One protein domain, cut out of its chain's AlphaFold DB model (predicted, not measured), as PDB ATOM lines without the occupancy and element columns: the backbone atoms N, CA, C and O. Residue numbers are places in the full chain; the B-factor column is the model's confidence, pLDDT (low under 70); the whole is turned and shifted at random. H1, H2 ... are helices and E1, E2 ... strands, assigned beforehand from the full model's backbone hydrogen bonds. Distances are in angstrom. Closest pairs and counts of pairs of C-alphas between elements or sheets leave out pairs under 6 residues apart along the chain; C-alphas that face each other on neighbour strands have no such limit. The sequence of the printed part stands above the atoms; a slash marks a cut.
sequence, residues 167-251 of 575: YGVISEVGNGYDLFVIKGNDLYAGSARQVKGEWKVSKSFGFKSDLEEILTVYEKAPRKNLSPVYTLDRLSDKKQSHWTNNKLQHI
ATOM      1  N   TYR A 167      30.068-138.705  59.377       93.44
ATOM      2  CA  TYR A 167      28.743-138.908  59.953       93.44
ATOM      3  C   TYR A 167      28.499-137.937  61.108       93.44
ATOM      4  O   TYR A 167      29.435-137.415  61.705       93.44
ATOM      5  N   GLY A 168      27.225-137.703  61.405       94.25
ATOM      6  CA  GLY A 168      26.798-137.040  62.632       94.25
ATOM      7  C   GLY A 168      26.255-138.055  63.627       94.25
ATOM      8  O   GLY A 168      25.629-139.030  63.210       94.25
ATOM      9  N   VAL A 169      26.454-137.814  64.915       95.88
ATOM     10  CA  VAL A 169      25.744-138.480  66.009       95.88
ATOM     11  C   VAL A 169      25.054-137.405  66.837       95.88
ATOM     12  O   VAL A 169      25.652-136.365  67.120       95.88
ATOM     13  N   ILE A 170      23.786-137.630  67.166       95.06
ATOM     14  CA  ILE A 170      22.985-136.727  67.989       95.06
ATOM     15  C   ILE A 170      22.435-137.441  69.218       95.06
ATOM     16  O   ILE A 170      22.012-138.597  69.126       95.06
ATOM     17  N   SER A 171      22.416-136.710  70.326       93.88
ATOM     18  CA  SER A 171      21.777-137.089  71.585       93.88
ATOM     19  C   SER A 171      20.711-136.054  71.931       93.88
ATOM     20  O   SER A 171      20.938-134.853  71.770       93.88
ATOM     21  N   GLU A 172      19.521-136.484  72.327       89.62
ATOM     22  CA  GLU A 172      18.399-135.618  72.667       89.62
ATOM     23  C   GLU A 172      18.601-134.962  74.038       89.62
ATOM     24  O   GLU A 172      18.649-135.640  75.056       89.62
ATOM     25  N   VAL A 173      18.637-133.625  74.085       82.56
ATOM     26  CA  VAL A 173      18.776-132.881  75.350       82.56
ATOM     27  C   VAL A 173      17.793-131.717  75.388       82.56
ATOM     28  O   VAL A 173      17.909-130.750  74.627       82.56
ATOM     29  N   GLY A 174      16.797-131.801  76.275       81.25
ATOM     30  CA  GLY A 174      15.754-130.786  76.438       81.25
ATOM     31  C   GLY A 174      15.050-130.444  75.118       81.25
ATOM     32  O   GLY A 174      14.475-131.301  74.441       81.25
ATOM     33  N   ASN A 175      15.107-129.175  74.703       78.88
ATOM     34  CA  ASN A 175      14.548-128.705  73.427       78.88
ATOM     35  C   ASN A 175      15.531-128.778  72.236       78.88
ATOM     36  O   ASN A 175      15.254-128.210  71.173       78.88
ATOM     37  N   GLY A 176      16.672-129.438  72.419       87.75
ATOM     38  CA  GLY A 176      17.790-129.465  71.490       87.75
ATOM     39  C   GLY A 176      18.391-130.850  71.280       87.75
ATOM     40  O   GLY A 176      17.756-131.873  71.553       87.75
ATOM     41  N   TYR A 177      19.626-130.832  70.789       89.06
ATOM     42  CA  TYR A 177      20.507-131.982  70.683       89.06
ATOM     43  C   TYR A 177      21.922-131.600  71.080       89.06
ATOM     44  O   TYR A 177      22.382-130.514  70.708       89.06
ATOM     45  N   ASP A 178      22.628-132.527  71.707       91.06
ATOM     46  CA  ASP A 178      24.077-132.571  71.582       91.06
ATOM     47  C   ASP A 178      24.432-133.190  70.230       91.06
ATOM     48  O   ASP A 178      23.768-134.110  69.745       91.06
ATOM     49  N   LEU A 179      25.424-132.602  69.569       91.56
ATOM     50  CA  LEU A 179      25.779-132.858  68.182       91.56
ATOM     51  C   LEU A 179      27.280-133.105  68.074       91.56
ATOM     52  O   LEU A 179      28.090-132.223  68.358       91.56
ATOM     53  N   PHE A 180      27.622-134.279  67.555       93.06
ATOM     54  CA  PHE A 180      28.984-134.685  67.242       93.06
ATOM     55  C   PHE A 180      29.083-134.966  65.749       93.06
ATOM     56  O   PHE A 180      28.372-135.818  65.218       93.06
ATOM     57  N   VAL A 181      29.956-134.253  65.049       92.25
ATOM     58  CA  VAL A 181      30.193-134.437  63.618       92.25
ATOM     59  C   VAL A 181      31.612-134.923  63.420       92.25
ATOM     60  O   VAL A 181      32.572-134.212  63.701       92.25
ATOM     61  N   ILE A 182      31.722-136.140  62.904       92.06
ATOM     62  CA  ILE A 182      32.985-136.794  62.608       92.06
ATOM     63  C   ILE A 182      33.217-136.634  61.112       92.06
ATOM     64  O   ILE A 182      32.365-137.023  60.305       92.06
ATOM     65  N   LYS A 183      34.357-136.065  60.721       87.44
ATOM     66  CA  LYS A 183      34.734-135.867  59.317       87.44
ATOM     67  C   LYS A 183      36.182-136.291  59.103       87.44
ATOM     68  O   LYS A 183      37.107-135.490  59.145       87.44
ATOM     69  N   GLY A 184      36.374-137.574  58.817       81.44
ATOM     70  CA  GLY A 184      37.725-138.119  58.759       81.44
ATOM     71  C   GLY A 184      38.313-138.200  60.171       81.44
ATOM     72  O   GLY A 184      37.782-138.922  61.013       81.44
ATOM     73  N   ASN A 185      39.372-137.427  60.418       77.56
ATOM     74  CA  ASN A 185      39.971-137.281  61.749       77.56
ATOM     75  C   ASN A 185      39.488-136.026  62.494       77.56
ATOM     76  O   ASN A 185      39.845-135.851  63.652       77.56
ATOM     77  N   ASP A 186      38.699-135.170  61.843       86.06
ATOM     78  CA  ASP A 186      38.193-133.944  62.453       86.06
ATOM     79  C   ASP A 186      36.921-134.248  63.257       86.06
ATOM     80  O   ASP A 186      36.049-135.003  62.801       86.06
ATOM     81  N   LEU A 187      36.812-133.638  64.438       88.56
ATOM     82  CA  LEU A 187      35.670-133.757  65.342       88.56
ATOM     83  C   LEU A 187      35.124-132.366  65.639       88.56
ATOM     84  O   LEU A 187      35.784-131.543  66.269       88.56
ATOM     85  N   TYR A 188      33.869-132.147  65.259       87.88
ATOM     86  CA  TYR A 188      33.122-130.948  65.609       87.88
ATOM     87  C   TYR A 188      32.043-131.324  66.619       87.88
ATOM     88  O   TYR A 188      31.092-132.027  66.279       87.88
ATOM     89  N   ALA A 189      32.192-130.861  67.857       88.06
ATOM     90  CA  ALA A 189      31.249-131.115  68.938       88.06
ATOM     91  C   ALA A 189      30.586-129.814  69.416       88.06
ATOM     92  O   ALA A 189      31.207-128.745  69.459       88.06
ATOM     93  N   GLY A 190      29.312-129.902  69.779       86.56
ATOM     94  CA  GLY A 190      28.544-128.788  70.319       86.56
ATOM     95  C   GLY A 190      27.094-129.173  70.581       86.56
ATOM     96  O   GLY A 190      26.743-130.347  70.566       86.56
ATOM     97  N   SER A 191      26.237-128.175  70.765       86.12
ATOM     98  CA  SER A 191      24.803-128.389  70.963       86.12
ATOM     99  C   SER A 191      23.995-127.474  70.050       86.12
ATOM    100  O   SER A 191      24.333-126.300  69.860       86.12
ATOM    101  N   ALA A 192      22.890-127.992  69.520       85.06
ATOM    102  CA  ALA A 192      21.939-127.258  68.697       85.06
ATOM    103  C   ALA A 192      20.573-127.199  69.388       85.06
ATOM    104  O   ALA A 192      20.047-128.218  69.827       85.06
ATOM    105  N   ARG A 193      19.959-126.015  69.459       86.00
ATOM    106  CA  ARG A 193      18.646-125.805  70.092       86.00
ATOM    107  C   ARG A 193      17.670-125.131  69.142       86.00
ATOM    108  O   ARG A 193      18.062-124.342  68.281       86.00
ATOM    109  N   GLN A 194      16.382-125.416  69.326       78.31
ATOM    110  CA  GLN A 194      15.324-124.731  68.596       78.31
ATOM    111  C   GLN A 194      15.006-123.381  69.258       78.31
ATOM    112  O   GLN A 194      14.473-123.326  70.365       78.31
ATOM    113  N   VAL A 195      15.279-122.281  68.553       75.44
ATOM    114  CA  VAL A 195      15.000-120.907  68.989       75.44
ATOM    115  C   VAL A 195      14.066-120.245  67.978       75.44
ATOM    116  O   VAL A 195      14.429-120.040  66.824       75.44
ATOM    117  N   LYS A 196      12.842-119.904  68.406       74.94
ATOM    118  CA  LYS A 196      11.805-119.267  67.560       74.94
ATOM    119  C   LYS A 196      11.513-120.020  66.246       74.94
ATOM    120  O   LYS A 196      11.191-119.409  65.235       74.94
ATOM    121  N   GLY A 197      11.608-121.350  66.272       69.12
ATOM    122  CA  GLY A 197      11.347-122.215  65.114       69.12
ATOM    123  C   GLY A 197      12.571-122.510  64.243       69.12
ATOM    124  O   GLY A 197      12.507-123.429  63.434       69.12
ATOM    125  N   GLU A 198      13.693-121.820  64.457       72.38
ATOM    126  CA  GLU A 198      14.964-122.078  63.775       72.38
ATOM    127  C   GLU A 198      15.912-122.878  64.668       72.38
ATOM    128  O   GLU A 198      15.935-122.698  65.886       72.38
ATOM    129  N   TRP A 199      16.719-123.748  64.070       76.38
ATOM    130  CA  TRP A 199      17.767-124.473  64.782       76.38
ATOM    131  C   TRP A 199      19.042-123.640  64.800       76.38
ATOM    132  O   TRP A 199      19.507-123.193  63.753       76.38
ATOM    133  N   LYS A 200      19.588-123.405  65.994       82.06
ATOM    134  CA  LYS A 200      20.799-122.603  66.191       82.06
ATOM    135  C   LYS A 200      21.792-123.353  67.053       82.06
ATOM    136  O   LYS A 200      21.399-124.032  68.001       82.06
ATOM    137  N   VAL A 201      23.073-123.189  66.742       82.62
ATOM    138  CA  VAL A 201      24.157-123.684  67.591       82.62
ATOM    139  C   VAL A 201      24.151-122.864  68.878       82.62
ATOM    140  O   VAL A 201      24.385-121.654  68.861       82.62
ATOM    141  N   SER A 202      23.825-123.516  69.992       79.62
ATOM    142  CA  SER A 202      23.787-122.890  71.316       79.62
ATOM    143  C   SER A 202      25.122-122.996  72.044       79.62
ATOM    144  O   SER A 202      25.448-122.113  72.830       79.62
ATOM    145  N   LYS A 203      25.878-124.070  71.793       71.62
ATOM    146  CA  LYS A 203      27.193-124.340  72.386       71.62
ATOM    147  C   LYS A 203      28.113-124.933  71.323       71.62
ATOM    148  O   LYS A 203      27.644-125.667  70.455       71.62
ATOM    149  N   SER A 204      29.401-124.629  71.396       78.75
ATOM    150  CA  SER A 204      30.420-125.202  70.514       78.75
ATOM    151  C   SER A 204      31.787-125.096  71.168       78.75
ATOM    152  O   SER A 204      32.096-124.050  71.740       78.75
ATOM    153  N   PHE A 205      32.632-126.097  70.975       69.56
ATOM    154  CA  PHE A 205      34.014-126.069  71.449       69.56
ATOM    155  C   PHE A 205      34.941-125.419  70.410       69.56
ATOM    156  O   PHE A 205      35.731-126.085  69.759       69.56
ATOM    157  N   GLY A 206      34.763-124.117  70.163       65.44
ATOM    158  CA  GLY A 206      35.563-123.358  69.183       65.44
ATOM    159  C   GLY A 206      35.103-123.459  67.720       65.44
ATOM    160  O   GLY A 206      35.542-122.673  66.889       65.44
ATOM    161  N   PHE A 207      34.148-124.342  67.407       72.81
ATOM    162  CA  PHE A 207      33.709-124.626  66.029       72.81
ATOM    163  C   PHE A 207      32.310-124.109  65.681       72.81
ATOM    164  O   PHE A 207      31.556-124.758  64.954       72.81
ATOM    165  N   LYS A 208      31.909-122.956  66.230       79.94
ATOM    166  CA  LYS A 208      30.536-122.454  66.057       79.94
ATOM    167  C   LYS A 208      30.167-122.272  64.587       79.94
ATOM    168  O   LYS A 208      29.137-122.776  64.154       79.94
ATOM    169  N   SER A 209      31.012-121.572  63.831       80.94
ATOM    170  CA  SER A 209      30.759-121.276  62.419       80.94
ATOM    171  C   SER A 209      30.741-122.540  61.562       80.94
ATOM    172  O   SER A 209      29.874-122.663  60.700       80.94
ATOM    173  N   ASP A 210      31.624-123.505  61.839       84.94
ATOM    174  CA  ASP A 210      31.624-124.797  61.150       84.94
ATOM    175  C   ASP A 210      30.338-125.574  61.436       84.94
ATOM    176  O   ASP A 210      29.704-126.078  60.514       84.94
ATOM    177  N   LEU A 211      29.902-125.638  62.699       84.38
ATOM    178  CA  LEU A 211      28.655-126.310  63.069       84.38
ATOM    179  C   LEU A 211      27.424-125.617  62.465       84.38
ATOM    180  O   LEU A 211      26.513-126.297  61.996       84.38
ATOM    181  N   GLU A 212      27.394-124.284  62.424       85.50
ATOM    182  CA  GLU A 212      26.330-123.515  61.764       85.50
ATOM    183  C   GLU A 212      26.298-123.775  60.250       85.50
ATOM    184  O   GLU A 212      25.223-123.998  59.679       85.50
ATOM    185  N   GLU A 213      27.460-123.825  59.590       84.12
ATOM    186  CA  GLU A 213      27.553-124.227  58.186       84.12
ATOM    187  C   GLU A 213      27.071-125.670  58.005       84.12
ATOM    188  O   GLU A 213      26.260-125.948  57.120       84.12
ATOM    189  N   ILE A 214      27.503-126.593  58.868       81.75
ATOM    190  CA  ILE A 214      27.139-128.009  58.789       81.75
ATOM    191  C   ILE A 214      25.622-128.212  58.914       81.75
ATOM    192  O   ILE A 214      25.043-129.014  58.174       81.75
ATOM    193  N   LEU A 215      24.975-127.454  59.802       79.62
ATOM    194  CA  LEU A 215      23.525-127.466  60.001       79.62
ATOM    195  C   LEU A 215      22.749-126.742  58.890       79.62
ATOM    196  O   LEU A 215      21.534-126.920  58.771       79.62
ATOM    197  N   THR A 216      23.418-125.951  58.047       76.56
ATOM    198  CA  THR A 216      22.761-125.238  56.949       76.56
ATOM    199  C   THR A 216      22.274-126.216  55.878       76.56
ATOM    200  O   THR A 216      23.045-126.928  55.231       76.56
ATOM    201  N   VAL A 217      20.961-126.214  55.634       70.12
ATOM    202  CA  VAL A 217      20.332-127.031  54.590       70.12
ATOM    203  C   VAL A 217      20.299-126.261  53.271       70.12
ATOM    204  O   VAL A 217      19.596-125.263  53.134       70.12
ATOM    205  N   TYR A 218      21.002-126.757  52.252       68.75
ATOM    206  CA  TYR A 218      20.930-126.189  50.903       68.75
ATOM    207  C   TYR A 218      19.802-126.818  50.080       68.75
ATOM    208  O   TYR A 218      19.829-128.021  49.829       68.75
ATOM    209  N   GLU A 219      18.885-126.013  49.534       66.06
ATOM    210  CA  GLU A 219      17.755-126.496  48.712       66.06
ATOM    211  C   GLU A 219      18.181-127.422  47.559       66.06
ATOM    212  O   GLU A 219      17.539-128.430  47.276       66.06
ATOM    213  N   LYS A 220      19.293-127.094  46.890       71.06
ATOM    214  CA  LYS A 220      19.799-127.847  45.728       71.06
ATOM    215  C   LYS A 220      20.709-129.019  46.105       71.06
ATOM    216  O   LYS A 220      21.033-129.829  45.240       71.06
ATOM    217  N   ALA A 221      21.151-129.094  47.360       69.25
ATOM    218  CA  ALA A 221      22.053-130.134  47.852       69.25
ATOM    219  C   ALA A 221      21.855-130.365  49.368       69.25
ATOM    220  O   ALA A 221      22.778-130.146  50.154       69.25
ATOM    221  N   PRO A 222      20.672-130.839  49.798       62.19
ATOM    222  CA  PRO A 222      20.288-130.893  51.216       62.19
ATOM    223  C   PRO A 222      21.131-131.867  52.056       62.19
ATOM    224  O   PRO A 222      21.108-131.816  53.277       62.19
ATOM    225  N   ARG A 223      21.902-132.742  51.397       70.44
ATOM    226  CA  ARG A 223      22.802-133.740  52.004       70.44
ATOM    227  C   ARG A 223      24.276-133.350  51.956       70.44
ATOM    228  O   ARG A 223      25.122-134.176  52.276       70.44
ATOM    229  N   LYS A 224      24.593-132.150  51.464       72.75
ATOM    230  CA  LYS A 224      25.970-131.758  51.144       72.75
ATOM    231  C   LYS A 224      26.874-131.750  52.376       72.75
ATOM    232  O   LYS A 224      28.027-132.148  52.261       72.75
ATOM    233  N   ASN A 225      26.341-131.305  53.513       74.56
ATOM    234  CA  ASN A 225      27.165-130.959  54.665       74.56
ATOM    235  C   ASN A 225      27.243-132.069  55.717       74.56
ATOM    236  O   ASN A 225      28.310-132.286  56.279       74.56
ATOM    237  N   LEU A 226      26.149-132.802  55.950       84.56
ATOM    238  CA  LEU A 226      26.115-133.876  56.943       84.56
ATOM    239  C   LEU A 226      25.169-135.000  56.531       84.56
ATOM    240  O   LEU A 226      23.952-134.812  56.489       84.56
ATOM    241  N   SER A 227      25.718-136.171  56.213       86.94
ATOM    242  CA  SER A 227      24.937-137.388  55.988       86.94
ATOM    243  C   SER A 227      25.841-138.629  56.019       86.94
ATOM    244  O   SER A 227      26.846-138.633  55.307       86.94
ATOM    245  N   PRO A 228      25.476-139.711  56.735       92.69
ATOM    246  CA  PRO A 228      24.260-139.875  57.541       92.69
ATOM    247  C   PRO A 228      24.347-139.206  58.923       92.69
ATOM    248  O   PRO A 228      25.434-138.861  59.381       92.69
ATOM    249  N   VAL A 229      23.194-139.053  59.579       94.25
ATOM    250  CA  VAL A 229      23.094-138.672  61.000       94.25
ATOM    251  C   VAL A 229      22.506-139.846  61.768       94.25
ATOM    252  O   VAL A 229      21.464-140.366  61.376       94.25
ATOM    253  N   TYR A 230      23.167-140.260  62.840       95.62
ATOM    254  CA  TYR A 230      22.720-141.295  63.762       95.62
ATOM    255  C   TYR A 230      22.157-140.656  65.026       95.62
ATOM    256  O   TYR A 230      22.696-139.655  65.481       95.62
ATOM    257  N   THR A 231      21.095-141.220  65.590       95.44
ATOM    258  CA  THR A 231      20.552-140.785  66.888       95.44
ATOM    259  C   THR A 231      20.759-141.867  67.933       95.44
ATOM    260  O   THR A 231      20.552-143.046  67.632       95.44
ATOM    261  N   LEU A 232      21.160-141.447  69.132       95.62
ATOM    262  CA  LEU A 232      21.241-142.303  70.315       95.62
ATOM    263  C   LEU A 232      19.860-142.506  70.960       95.62
ATOM    264  O   LEU A 232      19.650-143.492  71.658       95.62
ATOM    265  N   ASP A 233      18.897-141.628  70.655       94.38
ATOM    266  CA  ASP A 233      17.582-141.589  71.305       94.38
ATOM    267  C   ASP A 233      16.409-141.855  70.358       94.38
ATOM    268  O   ASP A 233      16.502-141.689  69.132       94.38
ATOM    269  N   ARG A 234      15.264-142.220  70.953       91.31
ATOM    270  CA  ARG A 234      13.968-142.333  70.266       91.31
ATOM    271  C   ARG A 234      13.353-140.942  70.101       91.31
ATOM    272  O   ARG A 234      12.618-140.465  70.960       91.31
ATOM    273  N   LEU A 235      13.626-140.312  68.964       90.69
ATOM    274  CA  LEU A 235      13.179-138.946  68.688       90.69
ATOM    275  C   LEU A 235      11.677-138.864  68.372       90.69
ATOM    276  O   LEU A 235      11.144-139.669  67.609       90.69
ATOM    277  N   SER A 236      11.010-137.806  68.841       88.62
ATOM    278  CA  SER A 236       9.644-137.462  68.396       88.62
ATOM    279  C   SER A 236       9.577-137.105  66.902       88.62
ATOM    280  O   SER A 236      10.551-136.610  66.336       88.62
ATOM    281  N   ASP A 237       8.406-137.241  66.265       87.38
ATOM    282  CA  ASP A 237       8.204-136.903  64.841       87.38
ATOM    283  C   ASP A 237       8.670-135.479  64.491       87.38
ATOM    284  O   ASP A 237       9.313-135.239  63.466       87.38
ATOM    285  N   LYS A 238       8.397-134.518  65.384       84.31
ATOM    286  CA  LYS A 238       8.850-133.128  65.238       84.31
ATOM    287  C   LYS A 238      10.378-133.050  65.201       84.31
ATOM    288  O   LYS A 238      10.931-132.352  64.352       84.31
ATOM    289  N   LYS A 239      11.053-133.763  66.101       86.31
ATOM    290  CA  LYS A 239      12.518-133.811  66.194       86.31
ATOM    291  C   LYS A 239      13.141-134.544  65.001       86.31
ATOM    292  O   LYS A 239      14.087-134.037  64.401       86.31
ATOM    293  N   GLN A 240      12.537-135.643  64.553       89.62
ATOM    294  CA  GLN A 240      12.954-136.355  63.341       89.62
ATOM    295  C   GLN A 240      12.847-135.483  62.083       89.62
ATOM    296  O   GLN A 240      13.742-135.517  61.234       89.62
ATOM    297  N   SER A 241      11.799-134.652  61.981       85.44
ATOM    298  CA  SER A 241      11.577-133.792  60.812       85.44
ATOM    299  C   SER A 241      12.755-132.850  60.524       85.44
ATOM    300  O   SER A 241      13.067-132.612  59.354       85.44
ATOM    301  N   HIS A 242      13.469-132.406  61.569       84.62
ATOM    302  CA  HIS A 242      14.673-131.578  61.459       84.62
ATOM    303  C   HIS A 242      15.771-132.252  60.621       84.62
ATOM    304  O   HIS A 242      16.406-131.604  59.795       84.62
ATOM    305  N   TRP A 243      15.937-133.567  60.772       87.25
ATOM    306  CA  TRP A 243      17.038-134.336  60.188       87.25
ATOM    307  C   TRP A 243      16.651-135.110  58.919       87.25
ATOM    308  O   TRP A 243      17.452-135.886  58.385       87.25
ATOM    309  N   THR A 244      15.441-134.890  58.389       82.50
ATOM    310  CA  THR A 244      14.911-135.567  57.185       82.50
ATOM    311  C   THR A 244      15.877-135.482  56.000       82.50
ATOM    312  O   THR A 244      16.091-136.444  55.255       82.50
ATOM    313  N   ASN A 245      16.515-134.323  55.846       83.62
ATOM    314  CA  ASN A 245      17.440-134.049  54.755       83.62
ATOM    315  C   ASN A 245      18.803-134.731  54.928       83.62
ATOM    316  O   ASN A 245      19.467-135.002  53.930       83.62
ATOM    317  N   ASN A 246      19.175-135.116  56.149       87.12
ATOM    318  CA  ASN A 246      20.495-135.638  56.500       87.12
ATOM    319  C   ASN A 246      20.572-137.175  56.511       87.12
ATOM    320  O   ASN A 246      21.624-137.738  56.809       87.12
ATOM    321  N   LYS A 247      19.497-137.874  56.108       88.75
ATOM    322  CA  LYS A 247      19.345-139.338  56.249       88.75
ATOM    323  C   LYS A 247      19.510-139.778  57.709       88.75
ATOM    324  O   LYS A 247      20.412-140.564  58.009       88.75
ATOM    325  N   LEU A 248      18.647-139.256  58.581       92.00
ATOM    326  CA  LEU A 248      18.545-139.716  59.962       92.00
ATOM    327  C   LEU A 248      18.400-141.246  60.012       92.00
ATOM    328  O   LEU A 248      17.566-141.821  59.310       92.00
ATOM    329  N   GLN A 249      19.220-141.890  60.833       93.50
ATOM    330  CA  GLN A 249      19.209-143.322  61.092       93.50
ATOM    331  C   GLN A 249      19.120-143.544  62.595       93.50
ATOM    332  O   GLN A 249      19.961-143.081  63.358       93.50
ATOM    333  N   HIS A 250      18.089-144.261  63.017       93.12
ATOM    334  CA  HIS A 250      18.024-144.787  64.374       93.12
ATOM    335  C   HIS A 250      18.989-145.962  64.480       93.12
ATOM    336  O   HIS A 250      19.049-146.805  63.575       93.12
ATOM    337  N   ILE A 251      19.766-145.996  65.557       92.19
ATOM    338  CA  ILE A 251      20.668-147.109  65.822       92.19
ATOM    339  C   ILE A 251      19.797-148.295  66.191       92.19
ATOM    340  O   ILE A 251      19.041-148.260  67.153       92.19
TER     341      ILE A 251
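What this domain is: This is residues 167 to 251 of the 575 residues of an uncharacterized protein of Candidatus Marinimicrobia bacterium (UniProt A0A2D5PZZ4). A strongly twisted sheet, made mainly of the long strands E1 to E4, has H1 packed across one face, over E3. The short strands E5 and E6 extend the sheet beyond E1, and H2 sits beside the strands near E6. Printed are 85 residues with two named helices and six named strands, in the order E1, E2, E3, E4, H1, E5, H2, E6. The sheet is mixed, ordered E4, E3, E2, E1, E5, E6, and the class is mixed, helices and strands. The whole is compact, with a radius of gyration of the C-alphas of 11.7 A and spans of 30 by 26 by 25 A.

How they stand to each other: E1, residues 167 to 173, E2, 176 to 183, E3, 186 to 195, and E4, 198 to 204, form a meander of three hairpins, each strand the antiparallel neighbour of the one before. Within hydrogen-bond range are N 169 and O 180, 2.8 A, N 179 and O 190, 2.8 A, and N 193 and O 200, 2.9 A. H1, residues 208 to 215, is on the sheet at a height of 7.6 A, only just over E3, with 3 C-alphas falling on it; it runs across, at 79 degrees to E3 on the local plane. Its closest C-alphas to E4 are Glu 212 and Val 201, 6.2 A apart. E5, residues 229 to 231, is parallel to E1, with N 230 and O 168 2.8 A apart. E5, H2, residues 237 to 242, and E6, residues 248 to 250, make a strand-helix-strand unit, two parallel neighbour strands with a helix between, its crossover right-handed; N 249 and O 229 are 2.8 A apart. H2 is on the sheet, over none of its strands; its closest C-alphas to E6 are Gln 240 and Leu 248, 7.3 A. H1 and H2, on one face of the sheet in two layers, are apart. Every O i to N i+4 pair is within hydrogen-bond range in H1, 1 of 2 in H2.

Where its parts are: E1 begins at C-alpha 167 (28.743, -138.908, 59.953) and is 19.3 A long, E2 21.8 A, E3 27.4 A, E4 17.1 A and H1 10.5 A. E6 ends at C-alpha 250 (18.024, -144.787, 64.374).

The domain as a whole: The C-alphas farthest apart, of Asn 185 and Lys 196, are 33.9 A apart. The printed part has no cut; the link from H1 to E5, residues 216 to 228, is long. Under 70 in pLDDT are residues 197, 205 to 206, 218 to 219 and 221 to 222.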